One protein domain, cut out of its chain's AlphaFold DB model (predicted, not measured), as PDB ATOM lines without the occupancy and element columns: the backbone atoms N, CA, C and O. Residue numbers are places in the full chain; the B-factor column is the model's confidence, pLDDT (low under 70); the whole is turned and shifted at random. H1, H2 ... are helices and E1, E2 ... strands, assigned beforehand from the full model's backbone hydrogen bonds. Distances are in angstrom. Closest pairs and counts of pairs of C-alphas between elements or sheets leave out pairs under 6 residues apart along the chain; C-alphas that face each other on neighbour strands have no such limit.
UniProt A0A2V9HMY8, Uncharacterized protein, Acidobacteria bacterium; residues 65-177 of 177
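AT A GLANCE: This is residues 65 to 177 of the 177 residues of an uncharacterized protein of Acidobacteria bacterium (UniProt A0A2V9HMY8). Two long helices, H1 and H3, make a loose V with short H2 and the hairpin E1 E2 at its narrow end; far from there, residues 166 to 172 stick out, 167 to 172 in H4. The printed part has 113 residues, ordered H1, H2, E1, E2, H3, H4; the sheet E1 - E2 is antiparallel and the class mostly helix. It is loose, radius of gyration of the C-alphas 18.1 A, spanning 51 by 42 by 25 A.

HOW THE PARTS SIT: After residues 65 to 89, find H1, residues 90 to 108, apart from H3, residues 130 to 154. H2, residues 113 to 117, touches H3 at residues 130 to 131 alone; the closest C-alphas, of Leu 116 and Trp 131, are 4.7 A apart. E1, residues 119 to 121, and E2, residues 127 to 129, form an antiparallel hairpin, N 120 and O 128 within hydrogen-bond range at 2.8 A. H4, residues 167 to 173, touches no helix. Every O i to N i+4 pair is within range in H1, H3 and H4; H2 has 0 of 1, and 1 of 2 O i to N i+3.

IN THESE COORDINATES: From C-alpha 90 at (-34.936, 26.466, 94.844), H1 runs 26.6 A. H3 runs 36.7 A; H4 ends at (-49.207, 40.610, 64.072).

THE WHOLE: The printed part has no cut; the H3 to H4 link is long. Residues 65 to 78 and 176 to 177 have pLDDT under 70.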
ATOM      1  N   ALA A  65     -40.890   9.804  94.294       35.84
ATOM      2  CA  ALA A  65     -41.499  10.674  93.308       35.84
ATOM      3  C   ALA A  65     -41.826   9.800  92.106       35.84
ATOM      4  O   ALA A  65     -40.962   9.060  91.641       35.84
ATOM      5  N   LEU A  66     -43.079   9.795  91.662       39.09
ATOM      6  CA  LEU A  66     -43.470   8.983  90.518       39.09
ATOM      7  C   LEU A  66     -42.700   9.489  89.283       39.09
ATOM      8  O   LEU A  66     -42.870  10.658  88.938       39.09
ATOM      9  N   PRO A  67     -41.923   8.649  88.575       36.81
ATOM     10  CA  PRO A  67     -41.641   8.927  87.179       36.81
ATOM     11  C   PRO A  67     -42.995   8.985  86.475       36.81
ATOM     12  O   PRO A  67     -43.833   8.087  86.668       36.81
ATOM     13  N   VAL A  68     -43.241  10.029  85.691       39.12
ATOM     14  CA  VAL A  68     -44.440  10.095  84.861       39.12
ATOM     15  C   VAL A  68     -44.337   8.938  83.866       39.12
ATOM     16  O   VAL A  68     -43.576   8.996  82.913       39.12
ATOM     17  N   GLY A  69     -45.033   7.831  84.142       35.62
ATOM     18  CA  GLY A  69     -45.012   6.636  83.294       35.62
ATOM     19  C   GLY A  69     -44.879   5.283  84.002       35.62
ATOM     20  O   GLY A  69     -45.003   4.244  83.359       35.62
ATOM     21  N   GLY A  70     -44.713   5.239  85.329       42.34
ATOM     22  CA  GLY A  70     -44.825   3.965  86.064       42.34
ATOM     23  C   GLY A  70     -46.177   3.269  85.826       42.34
ATOM     24  O   GLY A  70     -46.233   2.062  85.585       42.34
ATOM     25  N   ASP A  71     -47.243   4.068  85.798       49.00
ATOM     26  CA  ASP A  71     -48.624   3.610  85.625       49.00
ATOM     27  C   ASP A  71     -48.926   3.279  84.147       49.00
ATOM     28  O   ASP A  71     -49.717   2.381  83.853       49.00
ATOM     29  N   THR A  72     -48.242   3.928  83.190       43.66
ATOM     30  CA  THR A  72     -48.341   3.582  81.759       43.66
ATOM     31  C   THR A  72     -47.583   2.295  81.434       43.66
ATOM     32  O   THR A  72     -47.994   1.549  80.555       43.66
ATOM     33  N   ALA A  73     -46.555   1.929  82.198       48.03
ATOM     34  CA  ALA A  73     -45.914   0.617  82.101       48.03
ATOM     35  C   ALA A  73     -46.750  -0.536  82.712       48.03
ATOM     36  O   ALA A  73     -46.245  -1.650  82.841       48.03
ATOM     37  N   GLY A  74     -48.005  -0.291  83.120       48.09
ATOM     38  CA  GLY A  74     -48.891  -1.305  83.710       48.09
ATOM     39  C   GLY A  74     -48.569  -1.650  85.167       48.09
ATOM     40  O   GLY A  74     -48.993  -2.693  85.663       48.09
ATOM     41  N   ARG A  75     -47.804  -0.804  85.866       56.44
ATOM     42  CA  ARG A  75     -47.433  -1.008  87.274       56.44
ATOM     43  C   ARG A  75     -48.424  -0.280  88.183       56.44
ATOM     44  O   ARG A  75     -48.983   0.744  87.807       56.44
ATOM     45  N   THR A  76     -48.629  -0.794  89.395       56.31
ATOM     46  CA  THR A  76     -49.438  -0.127  90.427       56.31
ATOM     47  C   THR A  76     -48.866   1.250  90.761       56.31
ATOM     48  O   THR A  76     -47.644   1.390  90.883       56.31
ATOM     49  N   SER A  77     -49.751   2.233  90.966       60.97
ATOM     50  CA  SER A  77     -49.355   3.595  91.321       60.97
ATOM     51  C   SER A  77     -48.458   3.620  92.557       60.97
ATOM     52  O   SER A  77     -48.776   3.032  93.590       60.97
ATOM     53  N   ARG A  78     -47.320   4.311  92.443       68.25
ATOM     54  CA  ARG A  78     -46.326   4.491  93.519       68.25
ATOM     55  C   ARG A  78     -46.369   5.891  94.126       68.25
ATOM     56  O   ARG A  78     -45.373   6.356  94.673       68.25
ATOM     57  N   TYR A  79     -47.490   6.587  93.971       70.38
ATOM     58  CA  TYR A  79     -47.660   7.919  94.525       70.38
ATOM     59  C   TYR A  79     -47.484   7.878  96.052       70.38
ATOM     60  O   TYR A  79     -48.173   7.116  96.729       70.38
ATOM     61  N   THR A  80     -46.572   8.696  96.584       76.38
ATOM     62  CA  THR A  80     -46.346   8.808  98.033       76.38
ATOM     63  C   THR A  80     -46.825  10.158  98.551       76.38
ATOM     64  O   THR A  80     -47.747  10.229  99.360       76.38
ATOM     65  N   THR A  81     -46.244  11.237  98.038       79.06
ATOM     66  CA  THR A  81     -46.493  12.601  98.483       79.06
ATOM     67  C   THR A  81     -46.231  13.601  97.360       79.06
ATOM     68  O   THR A  81     -45.789  13.250  96.266       79.06
ATOM     69  N   HIS A  82     -46.532  14.856  97.655       76.25
ATOM     70  CA  HIS A  82     -46.181  16.031  96.879       76.25
ATOM     71  C   HIS A  82     -45.535  17.114  97.767       76.25
ATOM     72  O   HIS A  82     -45.396  18.255  97.344       76.25
ATOM     73  N   GLY A  83     -45.214  16.814  99.026       79.25
ATOM     74  CA  GLY A  83     -44.701  17.796  99.978       79.25
ATOM     75  C   GLY A  83     -43.209  18.113  99.820       79.25
ATOM     76  O   GLY A  83     -42.509  17.569  98.963       79.25
ATOM     77  N   LYS A  84     -42.726  19.008 100.688       86.56
ATOM     78  CA  LYS A  84     -41.332  19.489 100.727       86.56
ATOM     79  C   LYS A  84     -40.311  18.393 101.032       86.56
ATOM     80  O   LYS A  84     -39.133  18.545 100.743       86.56
ATOM     81  N   GLU A  85     -40.754  17.277 101.595       86.94
ATOM     82  CA  GLU A  85     -39.939  16.089 101.839       86.94
ATOM     83  C   GLU A  85     -39.350  15.473 100.559       86.94
ATOM     84  O   GLU A  85     -38.408  14.688 100.646       86.94
ATOM     85  N   LEU A  86     -39.877  15.821  99.378       83.00
ATOM     86  CA  LEU A  86     -39.312  15.420  98.088       83.00
ATOM     87  C   LEU A  86     -38.132  16.302  97.664       83.00
ATOM     88  O   LEU A  86     -37.120  15.776  97.202       83.00
ATOM     89  N   ALA A  87     -38.270  17.618  97.819       89.75
ATOM     90  CA  ALA A  87     -37.194  18.599  97.736       89.75
ATOM     91  C   ALA A  87     -37.662  19.928  98.362       89.75
ATOM     92  O   ALA A  87     -38.821  20.319  98.206       89.75
ATOM     93  N   ASP A  88     -36.755  20.636  99.037       91.12
ATOM     94  CA  ASP A  88     -37.016  21.953  99.629       91.12
ATOM     95  C   ASP A  88     -35.901  22.936  99.259       91.12
ATOM     96  O   ASP A  88     -34.720  22.582  99.250       91.12
ATOM     97  N   GLY A  89     -36.287  24.178  98.968       89.31
ATOM     98  CA  GLY A  89     -35.393  25.210  98.439       89.31
ATOM     99  C   GLY A  89     -35.190  25.132  96.921       89.31
ATOM    100  O   GLY A  89     -35.241  24.063  96.322       89.31
ATOM    101  N   TYR A  90     -34.959  26.294  96.303       87.25
ATOM    102  CA  TYR A  90     -34.936  26.466  94.844       87.25
ATOM    103  C   TYR A  90     -34.000  25.482  94.120       87.25
ATOM    104  O   TYR A  90     -34.455  24.753  93.246       87.25
ATOM    105  N   GLU A  91     -32.733  25.388  94.535       93.19
ATOM    106  CA  GLU A  91     -31.742  24.521  93.876       93.19
ATOM    107  C   GLU A  91     -32.141  23.038  93.903       93.19
ATOM    108  O   GLU A  91     -32.093  22.344  92.890       93.19
ATOM    109  N   ASN A  92     -32.610  22.553  95.056       90.75
ATOM    110  CA  ASN A  92     -33.022  21.156  95.205       90.75
ATOM    111  C   ASN A  92     -34.278  20.849  94.386       90.75
ATOM    112  O   ASN A  92     -34.415  19.757  93.838       90.75
ATOM    113  N   VAL A  93     -35.191  21.816  94.305       88.00
ATOM    114  CA  VAL A  93     -36.404  21.743  93.489       88.00
ATOM    115  C   VAL A  93     -36.057  21.629  92.003       88.00
ATOM    116  O   VAL A  93     -36.589  20.750  91.325       88.00
ATOM    117  N   ILE A  94     -35.146  22.469  91.503       90.50
ATOM    118  CA  ILE A  94     -34.717  22.429  90.101       90.50
ATOM    119  C   ILE A  94     -34.001  21.112  89.793       90.50
ATOM    120  O   ILE A  94     -34.401  20.414  88.863       90.50
ATOM    121  N   ALA A  95     -33.040  20.700  90.624       89.56
ATOM    122  CA  ALA A  95     -32.321  19.440  90.432       89.56
ATOM    123  C   ALA A  95     -33.263  18.221  90.437       89.56
ATOM    124  O   ALA A  95     -33.085  17.259  89.685       89.56
ATOM    125  N   PHE A  96     -34.296  18.246  91.280       87.88
ATOM    126  CA  PHE A  96     -35.298  17.191  91.297       87.88
ATOM    127  C   PHE A  96     -36.151  17.184  90.029       87.88
ATOM    128  O   PHE A  96     -36.415  16.107  89.487       87.88
ATOM    129  N   LEU A  97     -36.584  18.359  89.562       85.50
ATOM    130  CA  LEU A  97     -37.355  18.499  88.332       85.50
ATOM    131  C   LEU A  97     -36.566  17.976  87.126       85.50
ATOM    132  O   LEU A  97     -37.110  17.200  86.345       85.50
ATOM    133  N   GLU A  98     -35.290  18.338  87.006       89.75
ATOM    134  CA  GLU A  98     -34.407  17.881  85.928       89.75
ATOM    135  C   GLU A  98     -34.221  16.362  85.941       89.75
ATOM    136  O   GLU A  98     -34.359  15.705  84.907       89.75
ATOM    137  N   ARG A  99     -33.992  15.774  87.123       92.12
ATOM    138  CA  ARG A  99     -33.891  14.318  87.261       92.12
ATOM    139  C   ARG A  99     -35.187  13.621  86.851       92.12
ATOM    140  O   ARG A  99     -35.143  12.661  86.087       92.12
ATOM    141  N   LEU A 100     -36.342  14.096  87.323       85.94
ATOM    142  CA  LEU A 100     -37.633  13.519  86.938       85.94
ATOM    143  C   LEU A 100     -37.940  13.693  85.456       85.94
ATOM    144  O   LEU A 100     -38.560  12.811  84.861       85.94
ATOM    145  N   HIS A 101     -37.532  14.814  84.868       85.88
ATOM    146  CA  HIS A 101     -37.651  15.033  83.438       85.88
ATOM    147  C   HIS A 101     -36.852  13.974  82.673       85.88
ATOM    148  O   HIS A 101     -37.433  13.280  81.841       85.88
ATOM    149  N   ALA A 102     -35.576  13.772  83.014       85.81
ATOM    150  CA  ALA A 102     -34.736  12.747  82.394       85.81
ATOM    151  C   ALA A 102     -35.342  11.337  82.536       85.81
ATOM    152  O   ALA A 102     -35.542  10.650  81.536       85.81
ATOM    153  N   GLU A 103     -35.740  10.945  83.753       84.69
ATOM    154  CA  GLU A 103     -36.389   9.651  84.016       84.69
ATOM    155  C   GLU A 103     -37.687   9.475  83.203       84.69
ATOM    156  O   GLU A 103     -37.957   8.397  82.669       84.69
ATOM    157  N   SER A 104     -38.498  10.530  83.080       83.06
ATOM    158  CA  SER A 104     -39.751  10.486  82.315       83.06
ATOM    159  C   SER A 104     -39.482  10.371  80.813       83.06
ATOM    160  O   SER A 104     -40.111   9.554  80.141       83.06
ATOM    161  N   MET A 105     -38.506  11.117  80.287       86.88
ATOM    162  CA  MET A 105     -38.109  11.042  78.880       86.88
ATOM    163  C   MET A 105     -37.571   9.658  78.507       86.88
ATOM    164  O   MET A 105     -37.924   9.138  77.450       86.88
ATOM    165  N   GLU A 106     -36.803   9.010  79.388       86.19
ATOM    166  CA  GLU A 106     -36.362   7.624  79.189       86.19
ATOM    167  C   GLU A 106     -37.523   6.624  79.112       86.19
ATOM    168  O   GLU A 106     -37.433   5.622  78.396       86.19
ATOM    169  N   ILE A 107     -38.606   6.860  79.860       84.00
ATOM    170  CA  ILE A 107     -39.809   6.022  79.810       84.00
ATOM    171  C   ILE A 107     -40.575   6.287  78.515       84.00
ATOM    172  O   ILE A 107     -40.933   5.339  77.816       84.00
ATOM    173  N   PHE A 108     -40.808   7.555  78.175       85.06
ATOM    174  CA  PHE A 108     -41.570   7.929  76.984       85.06
ATOM    175  C   PHE A 108     -40.888   7.481  75.694       85.06
ATOM    176  O   PHE A 108     -41.571   6.991  74.799       85.06
ATOM    177  N   ALA A 109     -39.557   7.563  75.622       88.19
ATOM    178  CA  ALA A 109     -38.780   7.128  74.463       88.19
ATOM    179  C   ALA A 109     -38.926   5.627  74.150       88.19
ATOM    180  O   ALA A 109     -38.643   5.202  73.033       88.19
ATOM    181  N   LYS A 110     -39.363   4.818  75.124       87.25
ATOM    182  CA  LYS A 110     -39.565   3.370  74.969       87.25
ATOM    183  C   LYS A 110     -40.998   2.997  74.588       87.25
ATOM    184  O   LYS A 110     -41.254   1.822  74.347       87.25
ATOM    185  N   LEU A 111     -41.937   3.947  74.569       85.62
ATOM    186  CA  LEU A 111     -43.335   3.663  74.247       85.62
ATOM    187  C   LEU A 111     -43.527   3.532  72.737       85.62
ATOM    188  O   LEU A 111     -43.273   4.467  71.980       85.62
ATOM    189  N   SER A 112     -44.032   2.379  72.310       90.25
ATOM    190  CA  SER A 112     -44.443   2.161  70.925       90.25
ATOM    191  C   SER A 112     -45.840   2.734  70.643       90.25
ATOM    192  O   SER A 112     -46.627   3.013  71.548       90.25
ATOM    193  N   GLY A 113     -46.195   2.878  69.363       91.56
ATOM    194  CA  GLY A 113     -47.563   3.245  68.976       91.56
ATOM    195  C   GLY A 113     -48.610   2.216  69.425       91.56
ATOM    196  O   GLY A 113     -49.731   2.594  69.767       91.56
ATOM    197  N   GLU A 114     -48.238   0.934  69.477       93.44
ATOM    198  CA  GLU A 114     -49.083  -0.144  69.998       93.44
ATOM    199  C   GLU A 114     -49.292  -0.002  71.511       93.44
ATOM    200  O   GLU A 114     -50.431  -0.053  71.985       93.44
ATOM    201  N   ASP A 115     -48.226   0.308  72.261       85.94
ATOM    202  CA  ASP A 115     -48.309   0.552  73.700       85.94
ATOM    203  C   ASP A 115     -49.368   1.588  74.040       85.94
ATOM    204  O   ASP A 115     -50.165   1.389  74.959       85.94
ATOM    205  N   LEU A 116     -49.396   2.683  73.285       88.06
ATOM    206  CA  LEU A 116     -50.320   3.792  73.488       88.06
ATOM    207  C   LEU A 116     -51.795   3.365  73.425       88.06
ATOM    208  O   LEU A 116     -52.622   3.981  74.105       88.06
ATOM    209  N   GLN A 117     -52.122   2.310  72.672       93.31
ATOM    210  CA  GLN A 117     -53.482   1.776  72.544       93.31
ATOM    211  C   GLN A 117     -53.878   0.841  73.693       93.31
ATOM    212  O   GLN A 117     -55.071   0.684  73.973       93.31
ATOM    213  N   HIS A 118     -52.913   0.238  74.392       87.31
ATOM    214  CA  HIS A 118     -53.204  -0.631  75.528       87.31
ATOM    215  C   HIS A 118     -53.827   0.137  76.699       87.31
ATOM    216  O   HIS A 118     -53.600   1.335  76.898       87.31
ATOM    217  N   LYS A 119     -54.617  -0.574  77.509       85.19
ATOM    218  CA  LYS A 119     -55.225  -0.033  78.727       85.19
ATOM    219  C   LYS A 119     -54.305  -0.227  79.930       85.19
ATOM    220  O   LYS A 119     -53.659  -1.262  80.064       85.19
ATOM    221  N   CYS A 120     -54.289   0.755  80.821       79.19
ATOM    222  CA  CYS A 120     -53.748   0.652  82.168       79.19
ATOM    223  C   CYS A 120     -54.833   0.980  83.202       79.19
ATOM    224  O   CYS A 120     -55.909   1.484  82.865       79.19
ATOM    225  N   LYS A 121     -54.544   0.676  84.469       79.50
ATOM    226  CA  LYS A 121     -55.423   0.987  85.595       79.50
ATOM    227  C   LYS A 121     -55.067   2.350  86.173       79.50
ATOM    228  O   LYS A 121     -53.902   2.618  86.459       79.50
ATOM    229  N   THR A 122     -56.069   3.195  86.385       77.69
ATOM    230  CA  THR A 122     -55.917   4.418  87.174       77.69
ATOM    231  C   THR A 122     -55.679   4.066  88.648       77.69
ATOM    232  O   THR A 122     -55.959   2.939  89.070       77.69
ATOM    233  N   PRO A 123     -55.227   5.021  89.481       74.25
ATOM    234  CA  PRO A 123     -55.119   4.803  90.923       74.25
ATOM    235  C   PRO A 123     -56.439   4.402  91.605       74.25
ATOM    236  O   PRO A 123     -56.400   3.792  92.665       74.25
ATOM    237  N   ASP A 124     -57.586   4.729  91.000       77.12
ATOM    238  CA  ASP A 124     -58.929   4.350  91.471       77.12
ATOM    239  C   ASP A 124     -59.440   3.048  90.810       77.12
ATOM    240  O   ASP A 124     -60.613   2.702  90.888       77.12
ATOM    241  N   GLY A 125     -58.568   2.323  90.099       75.56
ATOM    242  CA  GLY A 125     -58.866   1.025  89.484       75.56
ATOM    243  C   GLY A 125     -59.637   1.075  88.160       75.56
ATOM    244  O   GLY A 125     -59.914   0.020  87.579       75.56
ATOM    245  N   ALA A 126     -59.963   2.262  87.644       83.38
ATOM    246  CA  ALA A 126     -60.627   2.409  86.349       83.38
ATOM    247  C   ALA A 126     -59.678   2.071  85.191       83.38
ATOM    248  O   ALA A 126     -58.478   2.324  85.273       83.38
ATOM    249  N   ASP A 127     -60.204   1.530  84.093       84.88
ATOM    250  CA  ASP A 127     -59.412   1.311  82.880       84.88
ATOM    251  C   ASP A 127     -59.315   2.580  82.036       84.88
ATOM    252  O   ASP A 127     -60.322   3.229  81.753       84.88
ATOM    253  N   ILE A 128     -58.116   2.889  81.550       84.38
ATOM    254  CA  ILE A 128     -57.880   3.990  80.617       84.38
ATOM    255  C   ILE A 128     -56.805   3.609  79.595       84.38
ATOM    256  O   ILE A 128     -55.843   2.928  79.927       84.38
ATOM    257  N   ALA A 129     -56.955   4.034  78.337       88.12
ATOM    258  CA  ALA A 129     -55.897   3.864  77.339       88.12
ATOM    259  C   ALA A 129     -54.652   4.686  77.724       88.12
ATOM    260  O   ALA A 129     -54.787   5.837  78.156       88.12
ATOM    261  N   LYS A 130     -53.446   4.136  77.529       85.75
ATOM    262  CA  LYS A 130     -52.187   4.808  77.893       85.75
ATOM    263  C   LYS A 130     -52.049   6.178  77.226       85.75
ATOM    264  O   LYS A 130     -51.626   7.123  77.887       85.75
ATOM    265  N   TRP A 131     -52.467   6.331  75.966       90.06
ATOM    266  CA  TRP A 131     -52.433   7.632  75.285       90.06
ATOM    267  C   TRP A 131     -53.325   8.681  75.962       90.06
ATOM    268  O   TRP A 131     -52.922   9.836  76.094       90.06
ATOM    269  N   LYS A 132     -54.518   8.286  76.439       87.50
ATOM    270  CA  LYS A 132     -55.415   9.183  77.187       87.50
ATOM    271  C   LYS A 132     -54.755   9.588  78.502       87.50
ATOM    272  O   LYS A 132     -54.834  10.750  78.882       87.50
ATOM    273  N   TRP A 133     -54.072   8.656  79.170       84.69
ATOM    274  CA  TRP A 133     -53.346   8.941  80.407       84.69
ATOM    275  C   TRP A 133     -52.183   9.918  80.192       84.69
ATOM    276  O   TRP A 133     -52.061  10.889  80.931       84.69
ATOM    277  N   LEU A 134     -51.374   9.731  79.144       86.50
ATOM    278  CA  LEU A 134     -50.296  10.667  78.796       86.50
ATOM    279  C   LEU A 134     -50.829  12.056  78.438       86.50
ATOM    280  O   LEU A 134     -50.290  13.058  78.900       86.50
ATOM    281  N   ARG A 135     -51.925  12.124  77.675       89.00
ATOM    282  CA  ARG A 135     -52.594  13.391  77.363       89.00
ATOM    283  C   ARG A 135     -53.040  14.116  78.636       89.00
ATOM    284  O   ARG A 135     -52.805  15.314  78.748       89.00
ATOM    285  N   LEU A 136     -53.623  13.394  79.598       84.56
ATOM    286  CA  LEU A 136     -54.010  13.967  80.891       84.56
ATOM    287  C   LEU A 136     -52.804  14.538  81.648       84.56
ATOM    288  O   LEU A 136     -52.937  15.598  82.246       84.56
ATOM    289  N   MET A 137     -51.635  13.891  81.602       80.94
ATOM    290  CA  MET A 137     -50.421  14.421  82.242       80.94
ATOM    291  C   MET A 137     -49.975  15.755  81.631       80.94
ATOM    292  O   MET A 137     -49.650  16.676  82.375       80.94
ATOM    293  N   VAL A 138     -50.026  15.890  80.301       85.94
ATOM    294  CA  VAL A 138     -49.690  17.147  79.604       85.94
ATOM    295  C   VAL A 138     -50.702  18.253  79.918       85.94
ATOM    296  O   VAL A 138     -50.321  19.383  80.209       85.94
ATOM    297  N   GLU A 139     -52.002  17.943  79.903       83.62
ATOM    298  CA  GLU A 139     -53.045  18.910  80.283       83.62
ATOM    299  C   GLU A 139     -52.884  19.384  81.729       83.62
ATOM    300  O   GLU A 139     -53.057  20.567  82.028       83.62
ATOM    301  N   HIS A 140     -52.522  18.460  82.618       80.81
ATOM    302  CA  HIS A 140     -52.259  18.735  84.022       80.81
ATOM    303  C   HIS A 140     -51.043  19.656  84.174       80.81
ATOM    304  O   HIS A 140     -51.143  20.679  84.843       80.81
ATOM    305  N   GLU A 141     -49.939  19.396  83.474       82.94
ATOM    306  CA  GLU A 141     -48.776  20.293  83.459       82.94
ATOM    307  C   GLU A 141     -49.144  21.710  82.985       82.94
ATOM    308  O   GLU A 141     -48.799  22.694  83.640       82.94
ATOM    309  N   ILE A 142     -49.908  21.838  81.895       84.56
ATOM    310  CA  ILE A 142     -50.344  23.139  81.360       84.56
ATOM    311  C   ILE A 142     -51.217  23.892  82.374       84.56
ATOM    312  O   ILE A 142     -51.000  25.086  82.602       84.56
ATOM    313  N   HIS A 143     -52.176  23.208  83.006       83.25
ATOM    314  CA  HIS A 143     -53.029  23.783  84.052       83.25
ATOM    315  C   HIS A 143     -52.187  24.408  85.173       83.25
ATOM    316  O   HIS A 143     -52.410  25.539  85.610       83.25
ATOM    317  N   HIS A 144     -51.171  23.672  85.594       80.94
ATOM    318  CA  HIS A 144     -50.280  24.000  86.692       80.94
ATOM    319  C   HIS A 144     -49.240  25.070  86.339       80.94
ATOM    320  O   HIS A 144     -48.938  25.950  87.153       80.94
ATOM    321  N   ARG A 145     -48.785  25.097  85.087       84.94
ATOM    322  CA  ARG A 145     -48.002  26.203  84.533       84.94
ATOM    323  C   ARG A 145     -48.798  27.507  84.539       84.94
ATOM    324  O   ARG A 145     -48.237  28.545  84.888       84.94
ATOM    325  N   GLY A 146     -50.098  27.463  84.241       86.19
ATOM    326  CA  GLY A 146     -50.991  28.622  84.354       86.19
ATOM    327  C   GLY A 146     -51.063  29.188  85.778       86.19
ATOM    328  O   GLY A 146     -51.021  30.403  85.963       86.19
ATOM    329  N   GLN A 147     -51.076  28.322  86.795       87.69
ATOM    330  CA  GLN A 147     -51.027  28.756  88.197       87.69
ATOM    331  C   GLN A 147     -49.693  29.430  88.558       87.69
ATOM    332  O   GLN A 147     -49.702  30.450  89.242       87.69
ATOM    333  N   ILE A 148     -48.551  28.926  88.062       87.88
ATOM    334  CA  ILE A 148     -47.254  29.609  88.242       87.88
ATOM    335  C   ILE A 148     -47.290  31.003  87.617       87.88
ATOM    336  O   ILE A 148     -46.847  31.957  88.246       87.88
ATOM    337  N   HIS A 149     -47.834  31.138  86.405       87.88
ATOM    338  CA  HIS A 149     -47.927  32.437  85.728       87.88
ATOM    339  C   HIS A 149     -48.748  33.438  86.539       87.88
ATOM    340  O   HIS A 149     -48.362  34.600  86.642       87.88
ATOM    341  N   LEU A 150     -49.841  32.981  87.158       89.75
ATOM    342  CA  LEU A 150     -50.626  33.810  88.067       89.75
ATOM    343  C   LEU A 150     -49.780  34.299  89.252       89.75
ATOM    344  O   LEU A 150     -49.804  35.488  89.561       89.75
ATOM    345  N   TYR A 151     -49.007  33.413  89.888       91.25
ATOM    346  CA  TYR A 151     -48.135  33.795  91.003       91.25
ATOM    347  C   TYR A 151     -47.016  34.748  90.585       91.25
ATOM    348  O   TYR A 151     -46.782  35.734  91.276       91.25
ATOM    349  N   LEU A 152     -46.359  34.502  89.449       90.12
ATOM    350  CA  LEU A 152     -45.346  35.410  88.907       90.12
ATOM    351  C   LEU A 152     -45.943  36.802  88.658       90.12
ATOM    352  O   LEU A 152     -45.368  37.794  89.096       90.12
ATOM    353  N   GLY A 153     -47.146  36.867  88.078       88.94
ATOM    354  CA  GLY A 153     -47.879  38.120  87.885       88.94
ATOM    355  C   GLY A 153     -48.190  38.847  89.197       88.94
ATOM    356  O   GLY A 153     -47.946  40.046  89.300       88.94
ATOM    357  N   MET A 154     -48.660  38.134  90.225       93.50
ATOM    358  CA  MET A 154     -48.904  38.709  91.560       93.50
ATOM    359  C   MET A 154     -47.624  39.223  92.234       93.50
ATOM    360  O   MET A 154     -47.679  40.182  92.999       93.50
ATOM    361  N   LEU A 155     -46.480  38.596  91.957       94.88
ATOM    362  CA  LEU A 155     -45.169  38.992  92.472       94.88
ATOM    363  C   LEU A 155     -44.482  40.069  91.614       94.88
ATOM    364  O   LEU A 155     -43.373  40.482  91.945       94.88
ATOM    365  N   GLY A 156     -45.102  40.511  90.515       93.56
ATOM    366  CA  GLY A 156     -44.499  41.458  89.574       93.56
ATOM    367  C   GLY A 156     -43.297  40.892  88.809       93.56
ATOM    368  O   GLY A 156     -42.502  41.655  88.266       93.56
ATOM    369  N   VAL A 157     -43.145  39.565  88.768       92.88
ATOM    370  CA  VAL A 157     -42.069  38.882  88.044       92.88
ATOM    371  C   VAL A 157     -42.542  38.587  86.617       92.88
ATOM    372  O   VAL A 157     -43.570  37.926  86.444       92.88
ATOM    373  N   PRO A 158     -41.815  39.032  85.576       87.19
ATOM    374  CA  PRO A 158     -42.148  38.691  84.199       87.19
ATOM    375  C   PRO A 158     -42.120  37.175  83.984       87.19
ATOM    376  O   PRO A 158     -41.129  36.510  84.289       87.19
ATOM    377  N   ALA A 159     -43.207  36.626  83.443       85.19
ATOM    378  CA  ALA A 159     -43.280  35.219  83.071       85.19
ATOM    379  C   ALA A 159     -42.916  35.032  81.586       85.19
ATOM    380  O   ALA A 159     -43.276  35.878  80.759       85.19
ATOM    381  N   PRO A 160     -42.247  33.927  81.215       83.19
ATOM    382  CA  PRO A 160     -42.035  33.578  79.813       83.19
ATOM    383  C   PRO A 160     -43.372  33.429  79.062       83.19
ATOM    384  O   PRO A 160     -44.363  33.001  79.655       83.19
ATOM    385  N   PRO A 161     -43.441  33.722  77.753       80.12
ATOM    386  CA  PRO A 161     -44.671  33.538  76.988       80.12
ATOM    387  C   PRO A 161     -45.039  32.049  76.875       80.12
ATOM    388  O   PRO A 161     -44.256  31.242  76.381       80.12
ATOM    389  N   MET A 162     -46.267  31.681  77.265       73.50
ATOM    390  CA  MET A 162     -46.736  30.282  77.219       73.50
ATOM    391  C   MET A 162     -46.828  29.693  75.805       73.50
ATOM    392  O   MET A 162     -46.688  28.479  75.649       73.50
ATOM    393  N   TYR A 163     -47.079  30.533  74.796       77.75
ATOM    394  CA  TYR A 163     -47.264  30.134  73.394       77.75
ATOM    395  C   TYR A 163     -46.348  30.925  72.445       77.75
ATOM    396  O   TYR A 163     -46.717  31.234  71.316       77.75
ATOM    397  N   GLY A 164     -45.157  31.307  72.920       77.94
ATOM    398  CA  GLY A 164     -44.130  32.009  72.138       77.94
ATOM    399  C   GLY A 164     -44.390  33.499  71.889       77.94
ATOM    400  O   GLY A 164     -43.437  34.267  71.825       77.94
ATOM    401  N   LEU A 165     -45.653  33.924  71.804       79.56
ATOM    402  CA  LEU A 165     -46.041  35.329  71.667       79.56
ATOM    403  C   LEU A 165     -46.819  35.814  72.893       79.56
ATOM    404  O   LEU A 165     -47.644  35.082  73.446       79.56
ATOM    405  N   THR A 166     -46.594  37.067  73.291       79.00
ATOM    406  CA  THR A 166     -47.506  37.782  74.195       79.00
ATOM    407  C   THR A 166     -48.782  38.179  73.454       79.00
ATOM    408  O   THR A 166     -48.812  38.229  72.221       79.00
ATOM    409  N   TRP A 167     -49.854  38.495  74.185       78.25
ATOM    410  CA  TRP A 167     -51.097  38.933  73.546       78.25
ATOM    411  C   TRP A 167     -50.897  40.250  72.772       78.25
ATOM    412  O   TRP A 167     -51.493  40.422  71.709       78.25
ATOM    413  N   GLU A 168     -50.017  41.149  73.239       82.88
ATOM    414  CA  GLU A 168     -49.666  42.372  72.510       82.88
ATOM    415  C   GLU A 168     -48.989  42.044  71.179       82.88
ATOM    416  O   GLU A 168     -49.326  42.642  70.158       82.88
ATOM    417  N   GLN A 169     -48.073  41.070  71.175       86.06
ATOM    418  CA  GLN A 169     -47.382  40.617  69.968       86.06
ATOM    419  C   GLN A 169     -48.336  39.913  68.996       86.06
ATOM    420  O   GLN A 169     -48.252  40.149  67.792       86.06
ATOM    421  N   VAL A 170     -49.274  39.097  69.494       87.06
ATOM    422  CA  VAL A 170     -50.333  38.500  68.660       87.06
ATOM    423  C   VAL A 170     -51.197  39.595  68.045       87.06
ATOM    424  O   VAL A 170     -51.425  39.573  66.838       87.06
ATOM    425  N   ARG A 171     -51.634  40.584  68.836       86.06
ATOM    426  CA  ARG A 171     -52.438  41.713  68.349       86.06
ATOM    427  C   ARG A 171     -51.698  42.526  67.287       86.06
ATOM    428  O   ARG A 171     -52.293  42.826  66.260       86.06
ATOM    429  N   ALA A 172     -50.421  42.840  67.507       89.88
ATOM    430  CA  ALA A 172     -49.597  43.567  66.541       89.88
ATOM    431  C   ALA A 172     -49.447  42.805  65.213       89.88
ATOM    432  O   ALA A 172     -49.509  43.413  64.153       89.88
ATOM    433  N   ARG A 173     -49.311  41.473  65.264       88.69
ATOM    434  CA  ARG A 173     -49.207  40.610  64.072       88.69
ATOM    435  C   ARG A 173     -50.542  40.313  63.394       88.69
ATOM    436  O   ARG A 173     -50.554  39.917  62.239       88.69
ATOM    437  N   SER A 174     -51.648  40.473  64.115       86.94
ATOM    438  CA  SER A 174     -53.010  40.265  63.606       86.94
ATOM    439  C   SER A 174     -53.593  41.523  62.946       86.94
ATOM    440  O   SER A 174     -54.745  41.505  62.511       86.94
ATOM    441  N   GLY A 175     -52.828  42.624  62.900       78.88
ATOM    442  CA  GLY A 175     -53.154  43.812  62.114       78.88
ATOM    443  C   GLY A 175     -53.258  43.444  60.634       78.88
ATOM    444  O   GLY A 175     -52.306  42.927  60.063       78.88
ATOM    445  N   ARG A 176     -54.449  43.654  60.071       59.62
ATOM    446  CA  ARG A 176     -54.853  43.272  58.713       59.62
ATOM    447  C   ARG A 176     -54.108  44.101  57.658       59.62
ATOM    448  O   ARG A 176     -54.048  45.321  57.811       59.62
ATOM    449  N   GLU A 177     -53.619  43.439  56.608       45.31
ATOM    450  CA  GLU A 177     -53.612  44.003  55.246       45.31
ATOM    451  C   GLU A 177     -55.043  44.013  54.685       45.31
ATOM    452  O   GLU A 177     -55.823  43.092  55.037       45.31
TER     453      GLU A 177